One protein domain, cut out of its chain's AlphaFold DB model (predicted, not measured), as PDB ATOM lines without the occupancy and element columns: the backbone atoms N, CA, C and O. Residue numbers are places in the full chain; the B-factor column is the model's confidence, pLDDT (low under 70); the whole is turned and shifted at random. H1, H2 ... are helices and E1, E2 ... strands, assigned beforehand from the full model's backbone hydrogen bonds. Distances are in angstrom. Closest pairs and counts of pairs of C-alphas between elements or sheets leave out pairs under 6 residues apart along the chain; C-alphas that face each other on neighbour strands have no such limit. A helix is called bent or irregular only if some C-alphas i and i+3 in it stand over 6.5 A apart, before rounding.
ATOM      1  N   GLY A  88     118.158  70.072 114.062       68.50
ATOM      2  CA  GLY A  88     116.860  69.989 113.395       68.50
ATOM      3  C   GLY A  88     116.774  68.922 112.295       68.50
ATOM      4  O   GLY A  88     115.673  68.602 111.853       68.50
ATOM      5  N   ASN A  89     117.894  68.343 111.860       76.06
ATOM      6  CA  ASN A  89     117.905  67.269 110.861       76.06
ATOM      7  C   ASN A  89     118.046  65.872 111.482       76.06
ATOM      8  O   ASN A  89     117.833  64.874 110.799       76.06
ATOM      9  N   CYS A  90     118.365  65.793 112.775       86.56
ATOM     10  CA  CYS A  90     118.526  64.539 113.497       86.56
ATOM     11  C   CYS A  90     117.261  64.231 114.303       86.56
ATOM     12  O   CYS A  90     116.963  64.927 115.279       86.56
ATOM     13  N   ASP A  91     116.535  63.174 113.933       89.44
ATOM     14  CA  ASP A  91     115.305  62.783 114.631       89.44
ATOM     15  C   ASP A  91     115.577  62.497 116.111       89.44
ATOM     16  O   ASP A  91     114.842  62.962 116.973       89.44
ATOM     17  N   LEU A  92     116.678  61.811 116.432       89.69
ATOM     18  CA  LEU A  92     117.056  61.526 117.817       89.69
ATOM     19  C   LEU A  92     117.270  62.803 118.645       89.69
ATOM     20  O   LEU A  92     116.885  62.855 119.815       89.69
ATOM     21  N   PHE A  93     117.891  63.837 118.070       88.56
ATOM     22  CA  PHE A  93     118.134  65.088 118.794       88.56
ATOM     23  C   PHE A  93     116.861  65.904 118.975       88.56
ATOM     24  O   PHE A  93     116.624  66.368 120.087       88.56
ATOM     25  N   ARG A  94     116.024  66.006 117.939       90.12
ATOM     26  CA  ARG A  94     114.681  66.600 118.037       90.12
ATOM     27  C   ARG A  94     113.842  65.903 119.101       90.12
ATOM     28  O   ARG A  94     113.376  66.524 120.047       90.12
ATOM     29  N   PHE A  95     113.786  64.576 119.050       92.25
ATOM     30  CA  PHE A  95     113.059  63.771 120.027       92.25
ATOM     31  C   PHE A  95     113.519  64.037 121.469       92.25
ATOM     32  O   PHE A  95     112.706  64.248 122.370       92.25
ATOM     33  N   ARG A  96     114.837  64.073 121.701       91.12
ATOM     34  CA  ARG A  96     115.406  64.400 123.017       91.12
ATOM     35  C   ARG A  96     115.136  65.847 123.427       91.12
ATOM     36  O   ARG A  96     114.936  66.095 124.612       91.12
ATOM     37  N   ALA A  97     115.133  66.788 122.483       88.94
ATOM     38  CA  ALA A  97     114.798  68.182 122.749       88.94
ATOM     39  C   ALA A  97     113.346  68.316 123.228       88.94
ATOM     40  O   ALA A  97     113.114  68.963 124.249       88.94
ATOM     41  N   VAL A  98     112.401  67.624 122.581       92.75
ATOM     42  CA  VAL A  98     110.999  67.563 123.024       92.75
ATOM     43  C   VAL A  98     110.889  66.993 124.439       92.75
ATOM     44  O   VAL A  98     110.274  67.617 125.302       92.75
ATOM     45  N   LEU A  99     111.535  65.853 124.722       92.69
ATOM     46  CA  LEU A  99     111.530  65.272 126.072       92.69
ATOM     47  C   LEU A  99     112.110  66.226 127.122       92.69
ATOM     48  O   LEU A  99     111.536  66.370 128.199       92.69
ATOM     49  N   ASN A 100     113.215  66.904 126.816       90.50
ATOM     50  CA  ASN A 100     113.821  67.878 127.724       90.50
ATOM     51  C   ASN A 100     112.913  69.092 127.961       90.50
ATOM     52  O   ASN A 100     112.842  69.581 129.087       90.50
ATOM     53  N   SER A 101     112.194  69.547 126.933       91.00
ATOM     54  CA  SER A 101     111.191  70.606 127.066       91.00
ATOM     55  C   SER A 101     110.066  70.173 128.009       91.00
ATOM     56  O   SER A 101     109.750  70.885 128.958       91.00
ATOM     57  N   LEU A 102     109.528  68.963 127.822       91.50
ATOM     58  CA  LEU A 102     108.491  68.395 128.691       91.50
ATOM     59  C   LEU A 102     108.984  68.242 130.141       91.50
ATOM     60  O   LEU A 102     108.269  68.596 131.079       91.50
ATOM     61  N   LEU A 103     110.226  67.788 130.347       90.62
ATOM     62  CA  LEU A 103     110.855  67.748 131.673       90.62
ATOM     63  C   LEU A 103     110.926  69.144 132.319       90.62
ATOM     64  O   LEU A 103     110.650  69.276 133.513       90.62
ATOM     65  N   GLY A 104     111.260  70.178 131.539       86.94
ATOM     66  CA  GLY A 104     111.258  71.577 131.977       86.94
ATOM     67  C   GLY A 104     109.869  72.091 132.367       86.94
ATOM     68  O   GLY A 104     109.748  72.862 133.317       86.94
ATOM     69  N   LEU A 105     108.821  71.592 131.706       88.25
ATOM     70  CA  LEU A 105     107.408  71.866 132.008       88.25
ATOM     71  C   LEU A 105     106.885  71.056 133.213       88.25
ATOM     72  O   LEU A 105     105.733  71.184 133.617       88.25
ATOM     73  N   GLY A 106     107.742  70.245 133.841       88.06
ATOM     74  CA  GLY A 106     107.436  69.517 135.071       88.06
ATOM     75  C   GLY A 106     107.011  68.063 134.867       88.06
ATOM     76  O   GLY A 106     106.756  67.370 135.862       88.06
ATOM     77  N   TRP A 107     106.993  67.572 133.621       90.88
ATOM     78  CA  TRP A 107     106.793  66.154 133.342       90.88
ATOM     79  C   TRP A 107     107.928  65.325 133.933       90.88
ATOM     80  O   TRP A 107     109.074  65.761 134.056       90.88
ATOM     81  N   LYS A 108     107.608  64.097 134.324       90.94
ATOM     82  CA  LYS A 108     108.604  63.096 134.703       90.94
ATOM     83  C   LYS A 108     108.737  62.081 133.586       90.94
ATOM     84  O   LYS A 108     107.737  61.646 133.037       90.94
ATOM     85  N   HIS A 109     109.963  61.702 133.259       90.94
ATOM     86  CA  HIS A 109     110.258  60.707 132.233       90.94
ATOM     87  C   HIS A 109     110.991  59.529 132.867       90.94
ATOM     88  O   HIS A 109     111.873  59.722 133.704       90.94
ATOM     89  N   CYS A 110     110.592  58.318 132.494       89.56
ATOM     90  CA  CYS A 110     111.248  57.086 132.901       89.56
ATOM     91  C   CYS A 110     111.227  56.094 131.736       89.56
ATOM     92  O   CYS A 110     110.210  55.958 131.057       89.56
ATOM     93  N   LEU A 111     112.342  55.402 131.514       90.31
ATOM     94  CA  LEU A 111     112.409  54.261 130.607       90.31
ATOM     95  C   LEU A 111     112.045  52.996 131.390       90.31
ATOM     96  O   LEU A 111     112.719  52.669 132.365       90.31
ATOM     97  N   CYS A 112     111.021  52.281 130.937       88.25
ATOM     98  CA  CYS A 112     110.651  50.952 131.401       88.25
ATOM     99  C   CYS A 112     111.052  49.940 130.320       88.25
ATOM    100  O   CYS A 112     110.293  49.716 129.378       88.25
ATOM    101  N   PRO A 113     112.266  49.372 130.402       70.75
ATOM    102  CA  PRO A 113     112.774  48.487 129.358       70.75
ATOM    103  C   PRO A 113     112.159  47.080 129.412       70.75
ATOM    104  O   PRO A 113     112.323  46.320 128.463       70.75
ATOM    105  N   TRP A 114     111.483  46.724 130.509       81.69
ATOM    106  CA  TRP A 114     110.957  45.384 130.762       81.69
ATOM    107  C   TRP A 114     109.422  45.405 130.776       81.69
ATOM    108  O   TRP A 114     108.843  46.022 131.678       81.69
ATOM    109  N   PRO A 115     108.742  44.739 129.822       78.00
ATOM    110  CA  PRO A 115     107.279  44.722 129.745       78.00
ATOM    111  C   PRO A 115     106.592  44.254 131.035       78.00
ATOM    112  O   PRO A 115     105.510  44.732 131.376       78.00
ATOM    113  N   GLU A 116     107.231  43.362 131.791       83.31
ATOM    114  CA  GLU A 116     106.700  42.798 133.035       83.31
ATOM    115  C   GLU A 116     106.614  43.844 134.155       83.31
ATOM    116  O   GLU A 116     105.803  43.721 135.074       83.31
ATOM    117  N   GLN A 117     107.438  44.894 134.085       85.44
ATOM    118  CA  GLN A 117     107.505  45.947 135.099       85.44
ATOM    119  C   GLN A 117     106.522  47.088 134.837       85.44
ATOM    120  O   GLN A 117     106.300  47.905 135.727       85.44
ATOM    121  N   VAL A 118     105.893  47.133 133.660       84.31
ATOM    122  CA  VAL A 118     105.032  48.246 133.232       84.31
ATOM    123  C   VAL A 118     103.914  48.525 134.236       84.31
ATOM    124  O   VAL A 118     103.696  49.671 134.621       84.31
ATOM    125  N   VAL A 119     103.229  47.484 134.715       84.44
ATOM    126  CA  VAL A 119     102.130  47.642 135.685       84.44
ATOM    127  C   VAL A 119     102.644  48.184 137.018       84.44
ATOM    128  O   VAL A 119     102.051  49.111 137.572       84.44
ATOM    129  N   THR A 120     103.754  47.641 137.519       86.31
ATOM    130  CA  THR A 120     104.387  48.082 138.771       86.31
ATOM    131  C   THR A 120     104.800  49.546 138.682       86.31
ATOM    132  O   THR A 120     104.452  50.345 139.553       86.31
ATOM    133  N   GLU A 121     105.449  49.920 137.581       86.88
ATOM    134  CA  GLU A 121     105.839  51.290 137.279       86.88
ATOM    135  C   GLU A 121     104.612  52.213 137.272       86.88
ATOM    136  O   GLU A 121     104.564  53.172 138.042       86.88
ATOM    137  N   ILE A 122     103.555  51.907 136.511       85.75
ATOM    138  CA  ILE A 122     102.326  52.724 136.505       85.75
ATOM    139  C   ILE A 122     101.788  52.934 137.931       85.75
ATOM    140  O   ILE A 122     101.482  54.068 138.316       85.75
ATOM    141  N   MET A 123     101.689  51.864 138.725       84.62
ATOM    142  CA  MET A 123     101.126  51.908 140.080       84.62
ATOM    143  C   MET A 123     101.964  52.754 141.041       84.62
ATOM    144  O   MET A 123     101.412  53.528 141.828       84.62
ATOM    145  N   GLU A 124     103.290  52.668 140.967       85.44
ATOM    146  CA  GLU A 124     104.172  53.508 141.777       85.44
ATOM    147  C   GLU A 124     104.017  54.991 141.425       85.44
ATOM    148  O   GLU A 124     103.910  55.843 142.314       85.44
ATOM    149  N   ARG A 125     103.949  55.315 140.129       84.19
ATOM    150  CA  ARG A 125     103.859  56.707 139.665       84.19
ATOM    151  C   ARG A 125     102.460  57.297 139.887       84.19
ATOM    152  O   ARG A 125     102.345  58.501 140.104       84.19
ATOM    153  N   GLN A 126     101.405  56.483 139.997       81.50
ATOM    154  CA  GLN A 126     100.086  56.958 140.451       81.50
ATOM    155  C   GLN A 126     100.129  57.631 141.827       81.50
ATOM    156  O   GLN A 126      99.358  58.558 142.095       81.50
ATOM    157  N   ARG A 127     101.031  57.195 142.714       77.88
ATOM    158  CA  ARG A 127     101.122  57.736 144.078       77.88
ATOM    159  C   ARG A 127     101.632  59.173 144.099       77.88
ATOM    160  O   ARG A 127     101.285  59.922 145.010       77.88
ATOM    161  N   THR A 128     102.428  59.569 143.109       73.88
ATOM    162  CA  THR A 128     103.142  60.852 143.114       73.88
ATOM    163  C   THR A 128     102.296  62.017 142.590       73.88
ATOM    164  O   THR A 128     102.732  63.161 142.709       73.88
ATOM    165  N   ARG A 129     101.083  61.761 142.059       72.25
ATOM    166  CA  ARG A 129     100.143  62.758 141.490       72.25
ATOM    167  C   ARG A 129     100.803  63.765 140.527       72.25
ATOM    168  O   ARG A 129     100.374  64.916 140.457       72.25
ATOM    169  N   LYS A 130     101.859  63.368 139.814       82.31
ATOM    170  CA  LYS A 130     102.511  64.166 138.758       82.31
ATOM    171  C   LYS A 130     102.258  63.520 137.399       82.31
ATOM    172  O   LYS A 130     101.936  62.333 137.347       82.31
ATOM    173  N   ASN A 131     102.453  64.281 136.329       87.44
ATOM    174  CA  ASN A 131     102.394  63.737 134.980       87.44
ATOM    175  C   ASN A 131     103.668  62.967 134.671       87.44
ATOM    176  O   ASN A 131     104.774  63.459 134.925       87.44
ATOM    177  N   HIS A 132     103.504  61.751 134.159       91.06
ATOM    178  CA  HIS A 132     104.629  60.888 133.817       91.06
ATOM    179  C   HIS A 132     104.532  60.407 132.380       91.06
ATOM    180  O   HIS A 132     103.461  60.040 131.909       91.06
ATOM    181  N   ILE A 133     105.687  60.365 131.733       92.56
ATOM    182  CA  ILE A 133     105.948  59.698 130.470       92.56
ATOM    183  C   ILE A 133     106.716  58.429 130.813       92.56
ATOM    184  O   ILE A 133     107.888  58.488 131.199       92.56
ATOM    185  N   LEU A 134     106.051  57.287 130.693       92.62
ATOM    186  CA  LEU A 134     106.691  55.985 130.775       92.62
ATOM    187  C   LEU A 134     107.031  55.527 129.357       92.62
ATOM    188  O   LEU A 134     106.144  55.252 128.554       92.62
ATOM    189  N   GLN A 135     108.317  55.483 129.031       93.56
ATOM    190  CA  GLN A 135     108.803  55.039 127.734       93.56
ATOM    191  C   GLN A 135     109.009  53.530 127.733       93.56
ATOM    192  O   GLN A 135     109.738  53.019 128.575       93.56
ATOM    193  N   LEU A 136     108.390  52.837 126.779       90.62
ATOM    194  CA  LEU A 136     108.451  51.375 126.672       90.62
ATOM    195  C   LEU A 136     109.465  50.901 125.626       90.62
ATOM    196  O   LEU A 136     110.001  49.806 125.731       90.62
ATOM    197  N   THR A 137     109.728  51.720 124.609       89.50
ATOM    198  CA  THR A 137     110.671  51.387 123.532       89.50
ATOM    199  C   THR A 137     112.038  51.974 123.836       89.50
ATOM    200  O   THR A 137     112.141  53.157 124.175       89.50
ATOM    201  N   ARG A 138     113.107  51.193 123.687       89.19
ATOM    202  CA  ARG A 138     114.462  51.715 123.886       89.19
ATOM    203  C   ARG A 138     114.877  52.606 122.716       89.19
ATOM    204  O   ARG A 138     114.470  52.397 121.577       89.19
ATOM    205  N   MET A 139     115.731  53.595 122.978       90.19
ATOM    206  CA  MET A 139     116.188  54.502 121.917       90.19
ATOM    207  C   MET A 139     116.985  53.752 120.841       90.19
ATOM    208  O   MET A 139     116.883  54.083 119.667       90.19
ATOM    209  N   GLU A 140     117.726  52.708 121.220       87.81
ATOM    210  CA  GLU A 140     118.512  51.901 120.281       87.81
ATOM    211  C   GLU A 140     117.649  51.013 119.367       87.81
ATOM    212  O   GLU A 140     118.123  50.551 118.334       87.81
ATOM    213  N   GLU A 141     116.389  50.772 119.738       87.69
ATOM    214  CA  GLU A 141     115.418  50.020 118.931       87.69
ATOM    215  C   GLU A 141     114.676  50.936 117.949       87.69
ATOM    216  O   GLU A 141     114.288  50.511 116.860       87.69
ATOM    217  N   ALA A 142     114.480  52.200 118.331       89.44
ATOM    218  CA  ALA A 142     113.721  53.176 117.557       89.44
ATOM    219  C   ALA A 142     114.579  54.021 116.608       89.44
ATOM    220  O   ALA A 142     114.063  54.513 115.604       89.44
ATOM    221  N   PHE A 143     115.872  54.189 116.891       90.50
ATOM    222  CA  PHE A 143     116.765  55.052 116.119       90.50
ATOM    223  C   PHE A 143     117.998  54.298 115.629       90.50
ATOM    224  O   PHE A 143     118.582  53.480 116.336       90.50
ATOM    225  N   THR A 144     118.448  54.627 114.420       88.12
ATOM    226  CA  THR A 144     119.757  54.192 113.934       88.12
ATOM    227  C   THR A 144     120.875  54.842 114.742       88.12
ATOM    228  O   THR A 144     120.708  55.903 115.349       88.12
ATOM    229  N   ALA A 145     122.082  54.289 114.634       82.50
ATOM    230  CA  ALA A 145     123.279  54.913 115.191       82.50
ATOM    231  C   ALA A 145     123.591  56.298 114.578       82.50
ATOM    232  O   ALA A 145     124.335  57.079 115.165       82.50
ATOM    233  N   THR A 146     123.007  56.630 113.417       83.06
ATOM    234  CA  THR A 146     123.091  57.973 112.818       83.06
ATOM    235  C   THR A 146     122.013  58.935 113.318       83.06
ATOM    236  O   THR A 146     122.020  60.096 112.917       83.06
ATOM    237  N   GLY A 147     121.096  58.481 114.177       84.81
ATOM    238  CA  GLY A 147     120.031  59.287 114.771       84.81
ATOM    239  C   GLY A 147     118.761  59.405 113.926       84.81
ATOM    240  O   GLY A 147     117.918  60.242 114.236       84.81
ATOM    241  N   SER A 148     118.618  58.594 112.874       88.56
ATOM    242  CA  SER A 148     117.395  58.531 112.060       88.56
ATOM    243  C   SER A 148     116.398  57.569 112.687       88.56
ATOM    244  O   SER A 148     116.791  56.494 113.137       88.56
ATOM    245  N   MET A 149     115.116  57.917 112.695       90.38
ATOM    246  CA  MET A 149     114.086  57.046 113.258       90.38
ATOM    247  C   MET A 149     113.739  55.886 112.309       90.38
ATOM    248  O   MET A 149     113.518  56.090 111.117       90.38
ATOM    249  N   ILE A 150     113.684  54.666 112.845       89.81
ATOM    250  CA  ILE A 150     113.379  53.421 112.114       89.81
ATOM    251  C   ILE A 150     112.177  52.664 112.676       89.81
ATOM    252  O   ILE A 150     111.639  51.794 111.996       89.81
ATOM    253  N   SER A 151     111.746  52.993 113.893       89.75
ATOM    254  CA  SER A 151     110.559  52.427 114.527       89.75
ATOM    255  C   SER A 151     109.921  53.467 115.457       89.75
ATOM    256  O   SER A 151     110.652  54.311 115.987       89.75
ATOM    257  N   PRO A 152     108.591  53.456 115.664       91.62
ATOM    258  CA  PRO A 152     107.948  54.366 116.600       91.62
ATOM    259  C   PRO A 152     108.396  54.116 118.044       91.62
ATOM    260  O   PRO A 152     108.570  52.974 118.473       91.62
ATOM    261  N   VAL A 153     108.510  55.186 118.827       92.44
ATOM    262  CA  VAL A 153     108.695  55.093 120.278       92.44
ATOM    263  C   VAL A 153     107.330  55.002 120.945       92.44
ATOM    264  O   VAL A 153     106.470  55.859 120.734       92.44
ATOM    265  N   THR A 154     107.136  53.975 121.770       91.50
ATOM    266  CA  THR A 154     105.894  53.780 122.521       91.50
ATOM    267  C   THR A 154     105.994  54.418 123.900       91.50
ATOM    268  O   THR A 154     106.927  54.142 124.662       91.50
ATOM    269  N   PHE A 155     104.999  55.235 124.233       92.19
ATOM    270  CA  PHE A 155     104.819  55.853 125.537       92.19
ATOM    271  C   PHE A 155     103.517  55.418 126.195       92.19
ATOM    272  O   PHE A 155     102.492  55.206 125.546       92.19
ATOM    273  N   GLN A 156     103.550  55.389 127.518       90.19
ATOM    274  CA  GLN A 156     102.381  55.413 128.373       90.19
ATOM    275  C   GLN A 156     102.409  56.688 129.205       90.19
ATOM    276  O   GLN A 156     103.293  56.899 130.038       90.19
ATOM    277  N   LEU A 157     101.440  57.554 128.951       90.88
ATOM    278  CA  LEU A 157     101.247  58.784 129.687       90.88
ATOM    279  C   LEU A 157     100.347  58.522 130.879       90.88
ATOM    280  O   LEU A 157      99.230  58.037 130.725       90.88
ATOM    281  N   LEU A 158     100.825  58.885 132.060       89.50
ATOM    282  CA  LEU A 158     100.014  58.940 133.261       89.50
ATOM    283  C   LEU A 158      99.630  60.397 133.508       89.50
ATOM    284  O   LEU A 158     100.446  61.183 133.989       89.50
ATOM    285  N   LEU A 159      98.396  60.731 133.151       86.44
ATOM    286  CA  LEU A 159      97.832  62.075 133.212       86.44
ATOM    287  C   LEU A 159      97.032  62.248 134.498       86.44
ATOM    288  O   LEU A 159      96.265  61.357 134.886       86.44
ATOM    289  N   LYS A 160      97.129  63.409 135.145       80.44
ATOM    290  CA  LYS A 160      96.111  63.778 136.135       80.44
ATOM    291  C   LYS A 160      94.765  63.972 135.437       80.44
ATOM    292  O   LYS A 160      94.699  64.327 134.263       80.44
ATOM    293  N   LYS A 161      93.668  63.742 136.168       66.69
ATOM    294  CA  LYS A 161      92.318  64.013 135.650       66.69
ATOM    295  C   LYS A 161      92.237  65.463 135.146       66.69
ATOM    296  O   LYS A 161      92.520  66.374 135.920       66.69
ATOM    297  N   ASN A 162      91.803  65.631 133.895       63.06
ATOM    298  CA  ASN A 162      91.576  66.899 133.184       63.06
ATOM    299  C   ASN A 162      92.825  67.655 132.676       63.06
ATOM    300  O   ASN A 162      92.676  68.789 132.231       63.06
ATOM    301  N   GLU A 163      94.027  67.073 132.712       65.44
ATOM    302  CA  GLU A 163      95.196  67.624 131.996       65.44
ATOM    303  C   GLU A 163      95.328  66.954 130.620       65.44
ATOM    304  O   GLU A 163      95.169  65.734 130.520       65.44
ATOM    305  N   ASP A 164      95.592  67.738 129.567       71.62
ATOM    306  CA  ASP A 164      95.459  67.259 128.187       71.62
ATOM    307  C   ASP A 164      96.551  67.741 127.210       71.62
ATOM    308  O   ASP A 164      97.194  68.770 127.410       71.62
ATOM    309  N   GLU A 165      96.716  66.939 126.153       70.19
ATOM    310  CA  GLU A 165      97.425  67.087 124.861       70.19
ATOM    311  C   GLU A 165      98.829  67.719 124.777       70.19
ATOM    312  O   GLU A 165      99.364  67.869 123.675       70.19
ATOM    313  N   GLU A 166      99.450  68.123 125.882       82.19
ATOM    314  CA  GLU A 166     100.731  68.846 125.860       82.19
ATOM    315  C   GLU A 166     101.869  68.025 125.234       82.19
ATOM    316  O   GLU A 166     102.699  68.554 124.486       82.19
ATOM    317  N   VAL A 167     101.887  66.715 125.486       86.56
ATOM    318  CA  VAL A 167     102.903  65.806 124.941       86.56
ATOM    319  C   VAL A 167     102.705  65.635 123.439       86.56
ATOM    320  O   VAL A 167     103.655  65.794 122.673       86.56
ATOM    321  N   GLU A 168     101.477  65.364 123.001       90.81
ATOM    322  CA  GLU A 168     101.136  65.189 121.592       90.81
ATOM    323  C   GLU A 168     101.454  66.451 120.779       90.81
ATOM    324  O   GLU A 168     102.127  66.365 119.748       90.81
ATOM    325  N   LYS A 169     101.071  67.630 121.295       89.56
ATOM    326  CA  LYS A 169     101.397  68.938 120.702       89.56
ATOM    327  C   LYS A 169     102.902  69.133 120.574       89.56
ATOM    328  O   LYS A 169     103.372  69.504 119.502       89.56
ATOM    329  N   SER A 170     103.661  68.846 121.631       90.31
ATOM    330  CA  SER A 170     105.113  69.056 121.640       90.31
ATOM    331  C   SER A 170     105.832  68.196 120.596       90.31
ATOM    332  O   SER A 170     106.696  68.695 119.876       90.31
ATOM    333  N   PHE A 171     105.446  66.923 120.450       91.88
ATOM    334  CA  PHE A 171     106.021  66.052 119.420       91.88
ATOM    335  C   PHE A 171     105.573  66.435 118.007       91.88
ATOM    336  O   PHE A 171     106.385  66.412 117.081       91.88
ATOM    337  N   TYR A 172     104.313  66.831 117.833       90.06
ATOM    338  CA  TYR A 172     103.803  67.271 116.536       90.06
ATOM    339  C   TYR A 172     104.491  68.542 116.031       90.06
ATOM    340  O   TYR A 172     104.920  68.591 114.877       90.06
ATOM    341  N   LEU A 173     104.654  69.551 116.896       88.94
ATOM    342  CA  LEU A 173     105.340  70.804 116.562       88.94
ATOM    343  C   LEU A 173     106.782  70.566 116.121       88.94
ATOM    344  O   LEU A 173     107.273  71.241 115.218       88.94
ATOM    345  N   ASP A 174     107.431  69.552 116.692       88.38
ATOM    346  CA  ASP A 174     108.783  69.176 116.307       88.38
ATOM    347  C   ASP A 174     108.820  68.165 115.152       88.38
ATOM    348  O   ASP A 174     109.824  67.485 114.965       88.38
ATOM    349  N   ARG A 175     107.748  68.104 114.343       89.12
ATOM    350  CA  ARG A 175     107.564  67.320 113.103       89.12
ATOM    351  C   ARG A 175     107.586  65.797 113.287       89.12
ATOM    352  O   ARG A 175     108.050  65.077 112.402       89.12
ATOM    353  N   PHE A 176     107.090  65.296 114.416       91.19
ATOM    354  CA  PHE A 176     106.761  63.877 114.574       91.19
ATOM    355  C   PHE A 176     105.275  63.623 114.316       91.19
ATOM    356  O   PHE A 176     104.415  64.467 114.548       91.19
ATOM    357  N   SER A 177     104.966  62.425 113.835       90.50
ATOM    358  CA  SER A 177     103.605  61.897 113.788       90.50
ATOM    359  C   SER A 177     103.277  61.239 115.122       90.50
ATOM    360  O   SER A 177     104.064  60.441 115.636       90.50
ATOM    361  N   VAL A 178     102.114  61.572 115.674       89.50
ATOM    362  CA  VAL A 178     101.640  61.050 116.955       89.50
ATOM    363  C   VAL A 178     100.403  60.206 116.702       89.50
ATOM    364  O   VAL A 178      99.435  60.687 116.122       89.50
ATOM    365  N   VAL A 179     100.426  58.949 117.131       87.81
ATOM    366  CA  VAL A 179      99.274  58.048 117.051       87.81
ATOM    367  C   VAL A 179      98.808  57.740 118.465       87.81
ATOM    368  O   VAL A 179      99.598  57.287 119.296       87.81
ATOM    369  N   ARG A 180      97.527  57.994 118.747       85.81
ATOM    370  CA  ARG A 180      96.905  57.652 120.028       85.81
ATOM    371  C   ARG A 180      96.457  56.192 120.014       85.81
ATOM    372  O   ARG A 180      95.844  55.725 119.060       85.81
ATOM    373  N   GLY A 181      96.816  55.474 121.070       81.56
ATOM    374  CA  GLY A 181      96.284  54.154 121.382       81.56
ATOM    375  C   GLY A 181      95.027  54.260 122.243       81.56
ATOM    376  O   GLY A 181      94.279  55.233 122.165       81.56
ATOM    377  N   ARG A 182      94.799  53.252 123.089       75.25
ATOM    378  CA  ARG A 182      93.660  53.245 124.015       75.25
ATOM    379  C   ARG A 182      93.938  54.119 125.239       75.25
ATOM    380  O   ARG A 182      95.011  54.031 125.839       75.25
ATOM    381  N   ASP A 183      92.919  54.862 125.652       82.81
ATOM    382  CA  ASP A 183      92.887  55.540 126.945       82.81
ATOM    383  C   ASP A 183      92.222  54.618 127.977       82.81
ATOM    384  O   ASP A 183      91.108  54.131 127.786       82.81
ATOM    385  N   THR A 184      92.913  54.362 129.085       82.88
ATOM    386  CA  THR A 184      92.399  53.597 130.224       82.88
ATOM    387  C   THR A 184      92.200  54.532 131.406       82.88
ATOM    388  O   THR A 184      93.152  55.103 131.943       82.88
ATOM    389  N   SER A 185      90.953  54.680 131.848       81.38
ATOM    390  CA  SER A 185      90.654  55.442 133.057       81.38
ATOM    391  C   SER A 185      91.075  54.647 134.291       81.38
ATOM    392  O   SER A 185      90.594  53.540 134.526       81.38
ATOM    393  N   LEU A 186      91.932  55.235 135.119       77.69
ATOM    394  CA  LEU A 186      92.307  54.710 136.428       77.69
ATOM    395  C   LEU A 186      91.630  55.552 137.522       77.69
ATOM    396  O   LEU A 186      91.108  56.640 137.276       77.69
ATOM    397  N   SER A 187      91.626  55.058 138.762       75.00
ATOM    398  CA  SER A 187      90.875  55.685 139.870       75.00
ATOM    399  C   SER A 187      91.178  57.184 140.067       75.00
ATOM    400  O   SER A 187      90.279  57.968 140.381       75.00
ATOM    401  N   LYS A 188      92.438  57.595 139.863       75.50
ATOM    402  CA  LYS A 188      92.940  58.958 140.122       75.50
ATOM    403  C   LYS A 188      93.692  59.592 138.945       75.50
ATOM    404  O   LYS A 188      94.201  60.699 139.096       75.50
ATOM    405  N   ALA A 189      93.778  58.908 137.810       82.94
ATOM    406  CA  ALA A 189      94.569  59.333 136.658       82.94
ATOM    407  C   ALA A 189      94.028  58.699 135.375       82.94
ATOM    408  O   ALA A 189      93.321  57.695 135.434       82.94
ATOM    409  N   THR A 190      94.405  59.250 134.231       86.50
ATOM    410  CA  THR A 190      94.149  58.641 132.923       86.50
ATOM    411  C   THR A 190      95.460  58.074 132.401       86.50
ATOM    412  O   THR A 190      96.479  58.762 132.411       86.50
ATOM    413  N   LEU A 191      95.446  56.810 131.988       87.88
ATOM    414  CA  LEU A 191      96.564  56.183 131.297       87.88
ATOM    415  C   LEU A 191      96.306  56.267 129.794       87.88
ATOM    416  O   LEU A 191      95.327  55.700 129.323       87.88
ATOM    417  N   ARG A 192      97.172  56.950 129.051       89.06
ATOM    418  CA  ARG A 192      97.063  57.107 127.595       89.06
ATOM    419  C   ARG A 192      98.263  56.481 126.911       89.06
ATOM    420  O   ARG A 192      99.400  56.797 127.252       89.06
ATOM    421  N   THR A 193      98.035  55.614 125.933       89.31
ATOM    422  CA  THR A 193      99.123  55.085 125.102       89.31
ATOM    423  C   THR A 193      99.364  55.998 123.908       89.31
ATOM    424  O   THR A 193      98.425  56.337 123.193       89.31
ATOM    425  N   LEU A 194     100.620  56.371 123.671       90.69
ATOM    426  CA  LEU A 194     101.039  57.112 122.485       90.69
ATOM    427  C   LEU A 194     102.120  56.352 121.731       90.69
ATOM    428  O   LEU A 194     103.002  55.739 122.331       90.69
ATOM    429  N   TYR A 195     102.096  56.485 120.415       91.19
ATOM    430  CA  TYR A 195     103.181  56.083 119.540       91.19
ATOM    431  C   TYR A 195     103.704  57.333 118.841       91.19
ATOM    432  O   TYR A 195     102.929  58.079 118.241       91.19
ATOM    433  N   ILE A 196     105.010  57.569 118.931       92.25
ATOM    434  CA  ILE A 196     105.681  58.724 118.333       92.25
ATOM    435  C   ILE A 196     106.593  58.226 117.222       92.25
ATOM    436  O   ILE A 196     107.517  57.457 117.477       92.25
ATOM    437  N   GLY A 197     106.343  58.661 115.993       90.06
ATOM    438  CA  GLY A 197     107.046  58.160 114.818       90.06
ATOM    439  C   GLY A 197     107.161  59.188 113.694       90.06
ATOM    440  O   GLY A 197     106.796  60.350 113.858       90.06
ATOM    441  N   HIS A 198     107.627  58.753 112.526       84.31
ATOM    442  CA  HIS A 198     107.555  59.535 111.290       84.31
ATOM    443  C   HIS A 198     106.455  58.983 110.378       84.31
ATOM    444  O   HIS A 198     106.249  57.772 110.330       84.31
ATOM    445  N   SER A 199     105.792  59.840 109.602       75.94
ATOM    446  CA  SER A 199     104.726  59.428 108.672       75.94
ATOM    447  C   SER A 199     105.199  58.471 107.572       75.94
ATOM    448  O   SER A 199     104.389  57.816 106.930       75.94
ATOM    449  N   THR A 200     106.513  58.373 107.360       79.50
ATOM    450  CA  THR A 200     107.141  57.455 106.399       79.50
ATOM    451  C   THR A 200     107.383  56.055 106.964       79.50
ATOM    452  O   THR A 200     107.845  55.187 106.228       79.50
ATOM    453  N   LEU A 201     107.150  55.832 108.263       82.38
ATOM    454  CA  LEU A 201     107.252  54.500 108.856       82.38
ATOM    455  C   LEU A 201     106.091  53.626 108.357       82.38
ATOM    456  O   LEU A 201     104.968  54.125 108.251       82.38
ATOM    457  N   PRO A 202     106.331  52.334 108.072       77.94
ATOM    458  CA  PRO A 202     105.284  51.448 107.579       77.94
ATOM    459  C   PRO A 202     104.170  51.310 108.621       77.94
ATOM    460  O   PRO A 202     104.450  51.238 109.817       77.94
ATOM    461  N   GLU A 203     102.914  51.218 108.177       70.75
ATOM    462  CA  GLU A 203     101.744  51.110 109.069       70.75
ATOM    463  C   GLU A 203     101.878  49.951 110.071       70.75
ATOM    464  O   GLU A 203     101.522  50.086 111.237       70.75
ATOM    465  N   THR A 204     102.510  48.849 109.658       71.19
ATOM    466  CA  THR A 204     102.768  47.671 110.500       71.19
ATOM    467  C   THR A 204     103.718  47.925 111.671       71.19
ATOM    468  O   THR A 204     103.761  47.115 112.591       71.19
ATOM    469  N   ALA A 205     104.511  49.001 111.644       70.38
ATOM    470  CA  ALA A 205     105.420  49.351 112.738       70.38
ATOM    471  C   ALA A 205     104.703  50.058 113.898       70.38
ATOM    472  O   ALA A 205     105.252  50.172 114.993       70.38
ATOM    473  N   TRP A 206     103.480  50.537 113.678       74.19
ATOM    474  CA  TRP A 206     102.706  51.239 114.689       74.19
ATOM    475  C   TRP A 206     101.899  50.231 115.507       74.19
ATOM    476  O   TRP A 206     100.936  49.644 115.020       74.19
ATOM    477  N   GLY A 207     102.267  50.052 116.780       60.22
ATOM    478  CA  GLY A 207     101.634  49.071 117.676       60.22
ATOM    479  C   GLY A 207     100.117  49.241 117.859       60.22
ATOM    480  O   GLY A 207      99.451  48.292 118.254       60.22
ATOM    481  N   ALA A 208      99.555  50.402 117.505       55.09
ATOM    482  CA  ALA A 208      98.112  50.656 117.500       55.09
ATOM    483  C   ALA A 208      97.324  49.830 116.461       55.09
ATOM    484  O   ALA A 208      96.106  49.745 116.564       55.09
ATOM    485  N   TRP A 209      97.991  49.245 115.460       50.56
ATOM    486  CA  TRP A 209      97.347  48.581 114.315       50.56
ATOM    487  C   TRP A 209      97.324  47.046 114.447       50.56
ATOM    488  O   TRP A 209      96.818  46.348 113.566       50.56
ATOM    489  N   GLY A 210      97.887  46.511 115.541       40.88
ATOM    490  CA  GLY A 210      97.949  45.077 115.849       40.88
ATOM    491  C   GLY A 210      96.675  44.503 116.477       40.88
ATOM    492  O   GLY A 210      96.444  43.301 116.373       40.88
ATOM    493  N   ASP A 211      95.812  45.346 117.049       42.31
ATOM    494  CA  ASP A 211      94.475  44.946 117.493       42.31
ATOM    495  C   ASP A 211      93.516  45.002 116.300       42.31
ATOM    496  O   ASP A 211      92.730  45.934 116.126       42.31
ATOM    497  N   ARG A 212      93.633  44.013 115.410       39.78
ATOM    498  CA  ARG A 212      92.718  43.842 114.281       39.78
ATOM    499  C   ARG A 212      91.336  43.438 114.782       39.78
ATOM    500  O   ARG A 212      91.054  42.256 114.903       39.78
ATOM    501  N   GLU A 213      90.486  44.433 114.983       35.44
ATOM    502  CA  GLU A 213      89.112  44.459 114.481       35.44
ATOM    503  C   GLU A 213      88.623  45.911 114.563       35.44
ATOM    504  O   GLU A 213      88.299  46.423 115.629       35.44
ATOM    505  N   ASN A 214      88.590  46.564 113.400       39.06
ATOM    506  CA  ASN A 214      88.294  47.980 113.163       39.06
ATOM    507  C   ASN A 214      89.430  48.969 113.450       39.06
ATOM    508  O   ASN A 214      90.018  48.988 114.520       39.06
ATOM    509  N   VAL A 215      89.632  49.855 112.470       45.78
ATOM    510  CA  VAL A 215      89.971  51.288 112.566       45.78
ATOM    511  C   VAL A 215      91.022  51.632 111.505       45.78
ATOM    512  O   VAL A 215      92.223  51.471 111.687       45.78
ATOM    513  N   GLY A 216      90.533  52.111 110.358       38.09
ATOM    514  CA  GLY A 216      91.353  52.819 109.378       38.09
ATOM    515  C   GLY A 216      91.700  54.219 109.878       38.09
ATOM    516  O   GLY A 216      90.909  54.776 110.623       38.09
ATOM    517  N   SER A 217      92.868  54.740 109.480       45.59
ATOM    518  CA  SER A 217      93.365  56.141 109.472       45.59
ATOM    519  C   SER A 217      93.034  57.131 110.616       45.59
ATOM    520  O   SER A 217      93.500  58.266 110.564       45.59
ATOM    521  N   GLY A 218      92.254  56.765 111.633       50.25
ATOM    522  CA  GLY A 218      91.596  57.663 112.587       50.25
ATOM    523  C   GLY A 218      92.334  57.843 113.911       50.25
ATOM    524  O   GLY A 218      91.941  58.680 114.711       50.25
ATOM    525  N   ASN A 219      93.422  57.100 114.131       63.72
ATOM    526  CA  ASN A 219      94.219  57.181 115.359       63.72
ATOM    527  C   ASN A 219      95.390  58.174 115.256       63.72
ATOM    528  O   ASN A 219      96.080  58.412 116.249       63.72
ATOM    529  N   LEU A 220      95.642  58.741 114.068       72.06
ATOM    530  CA  LEU A 220      96.630  59.803 113.897       72.06
ATOM    531  C   LEU A 220      96.102  61.069 114.569       72.06
ATOM    532  O   LEU A 220      95.136  61.676 114.108       72.06
TER     533      LEU A 220
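Overview. This is residues 88 to 220 of the 226 residues of an uncharacterized protein of Citrobacter braakii (UniProt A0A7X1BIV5). A strongly twisted sheet of five strands forms the core, with H1 and H4 side by side over one face and H2 over the other, while after E5 a long tail leaves the sheet and its residues 210 to 216 stick out. The short helix H3 only grazes the sheet. The printed part has 133 residues with four named helices and five named strands, in the order H1 E1 H2 E2 H3 E3 H4 E4 E5; the sheet is mixed, its order is E1 E2 E3 E5 E4, and the class is mixed, helices and strands. The whole is compact, with a radius of gyration of the C-alphas of 14.4 A and spans of 38 by 38 by 28 A.

Arrangement. Begin with H1, residues 91 to 104, and E1, residues 108 to 111; H1 is on the sheet at a height of 8.8 A, with 3 of its C-alphas only just placing it over E1. Go on to H2, residues 115 to 126, and E2, residues 132 to 135: E1, H2 and E2 make a strand-helix-strand unit, two parallel neighbour strands with a helix between, its crossover right-handed. Look at N 133 and O 108, 2.7 A apart. H3, residues 139 to 142, only grazes the sheet. E3, residues 153 to 160, is antiparallel to E2, with N 134 and O 156 2.9 A apart. H2 lies over E2 and E3, at a height of 9.0 A; its closest C-alphas to E3 are those of Ile 122 and Leu 158, 7.4 A. H4, residues 166 to 173, touches H1 at a shallow tilt of 33 degrees, only just short of steep, opposite ways; their closest C-alphas are those of Val 98 and Ser 170, 6.2 A. E4, residues 177 to 185, and E5, residues 189 to 197, form a hairpin, with N 179 and O 195 2.9 A apart. E5 is antiparallel to E3, with N 155 and O 194 2.8 A apart. E3, H4 and E4 make a split strand-helix-strand unit, with E5 between its strands and a right-handed crossover. H4 lies over E5, on the same face as H1, and H2 on the opposite face: three layers, helices on both faces of a sheet. In H1 and H4 every O i to N i+4 pair is within hydrogen-bond range, in H2 6 of 8; H3 is too short for one.

Along the chain. Find C-alpha 91 at (115.305, 62.783, 114.631); H1 runs 19.9 A from there. H2 spans 17.8 A and is irregular, with C-alphas 116 and 119 7.2 A apart. E3 spans 22.0 A, E4 24.1 A and E5 25.2 A, ending at C-alpha 197, (107.046, 58.160, 114.818).

Size, cuts and confidence. The C-alphas of Thr 146 and Ser 187, the two farthest apart, are 42.1 A from each other. The printed part has no cut and no long link. Residues 198 to 220 hold no named element. Mean pLDDT of the printed part is 81.4; residue 88, residues 161 to 163 and residues 207 to 219 are under 70.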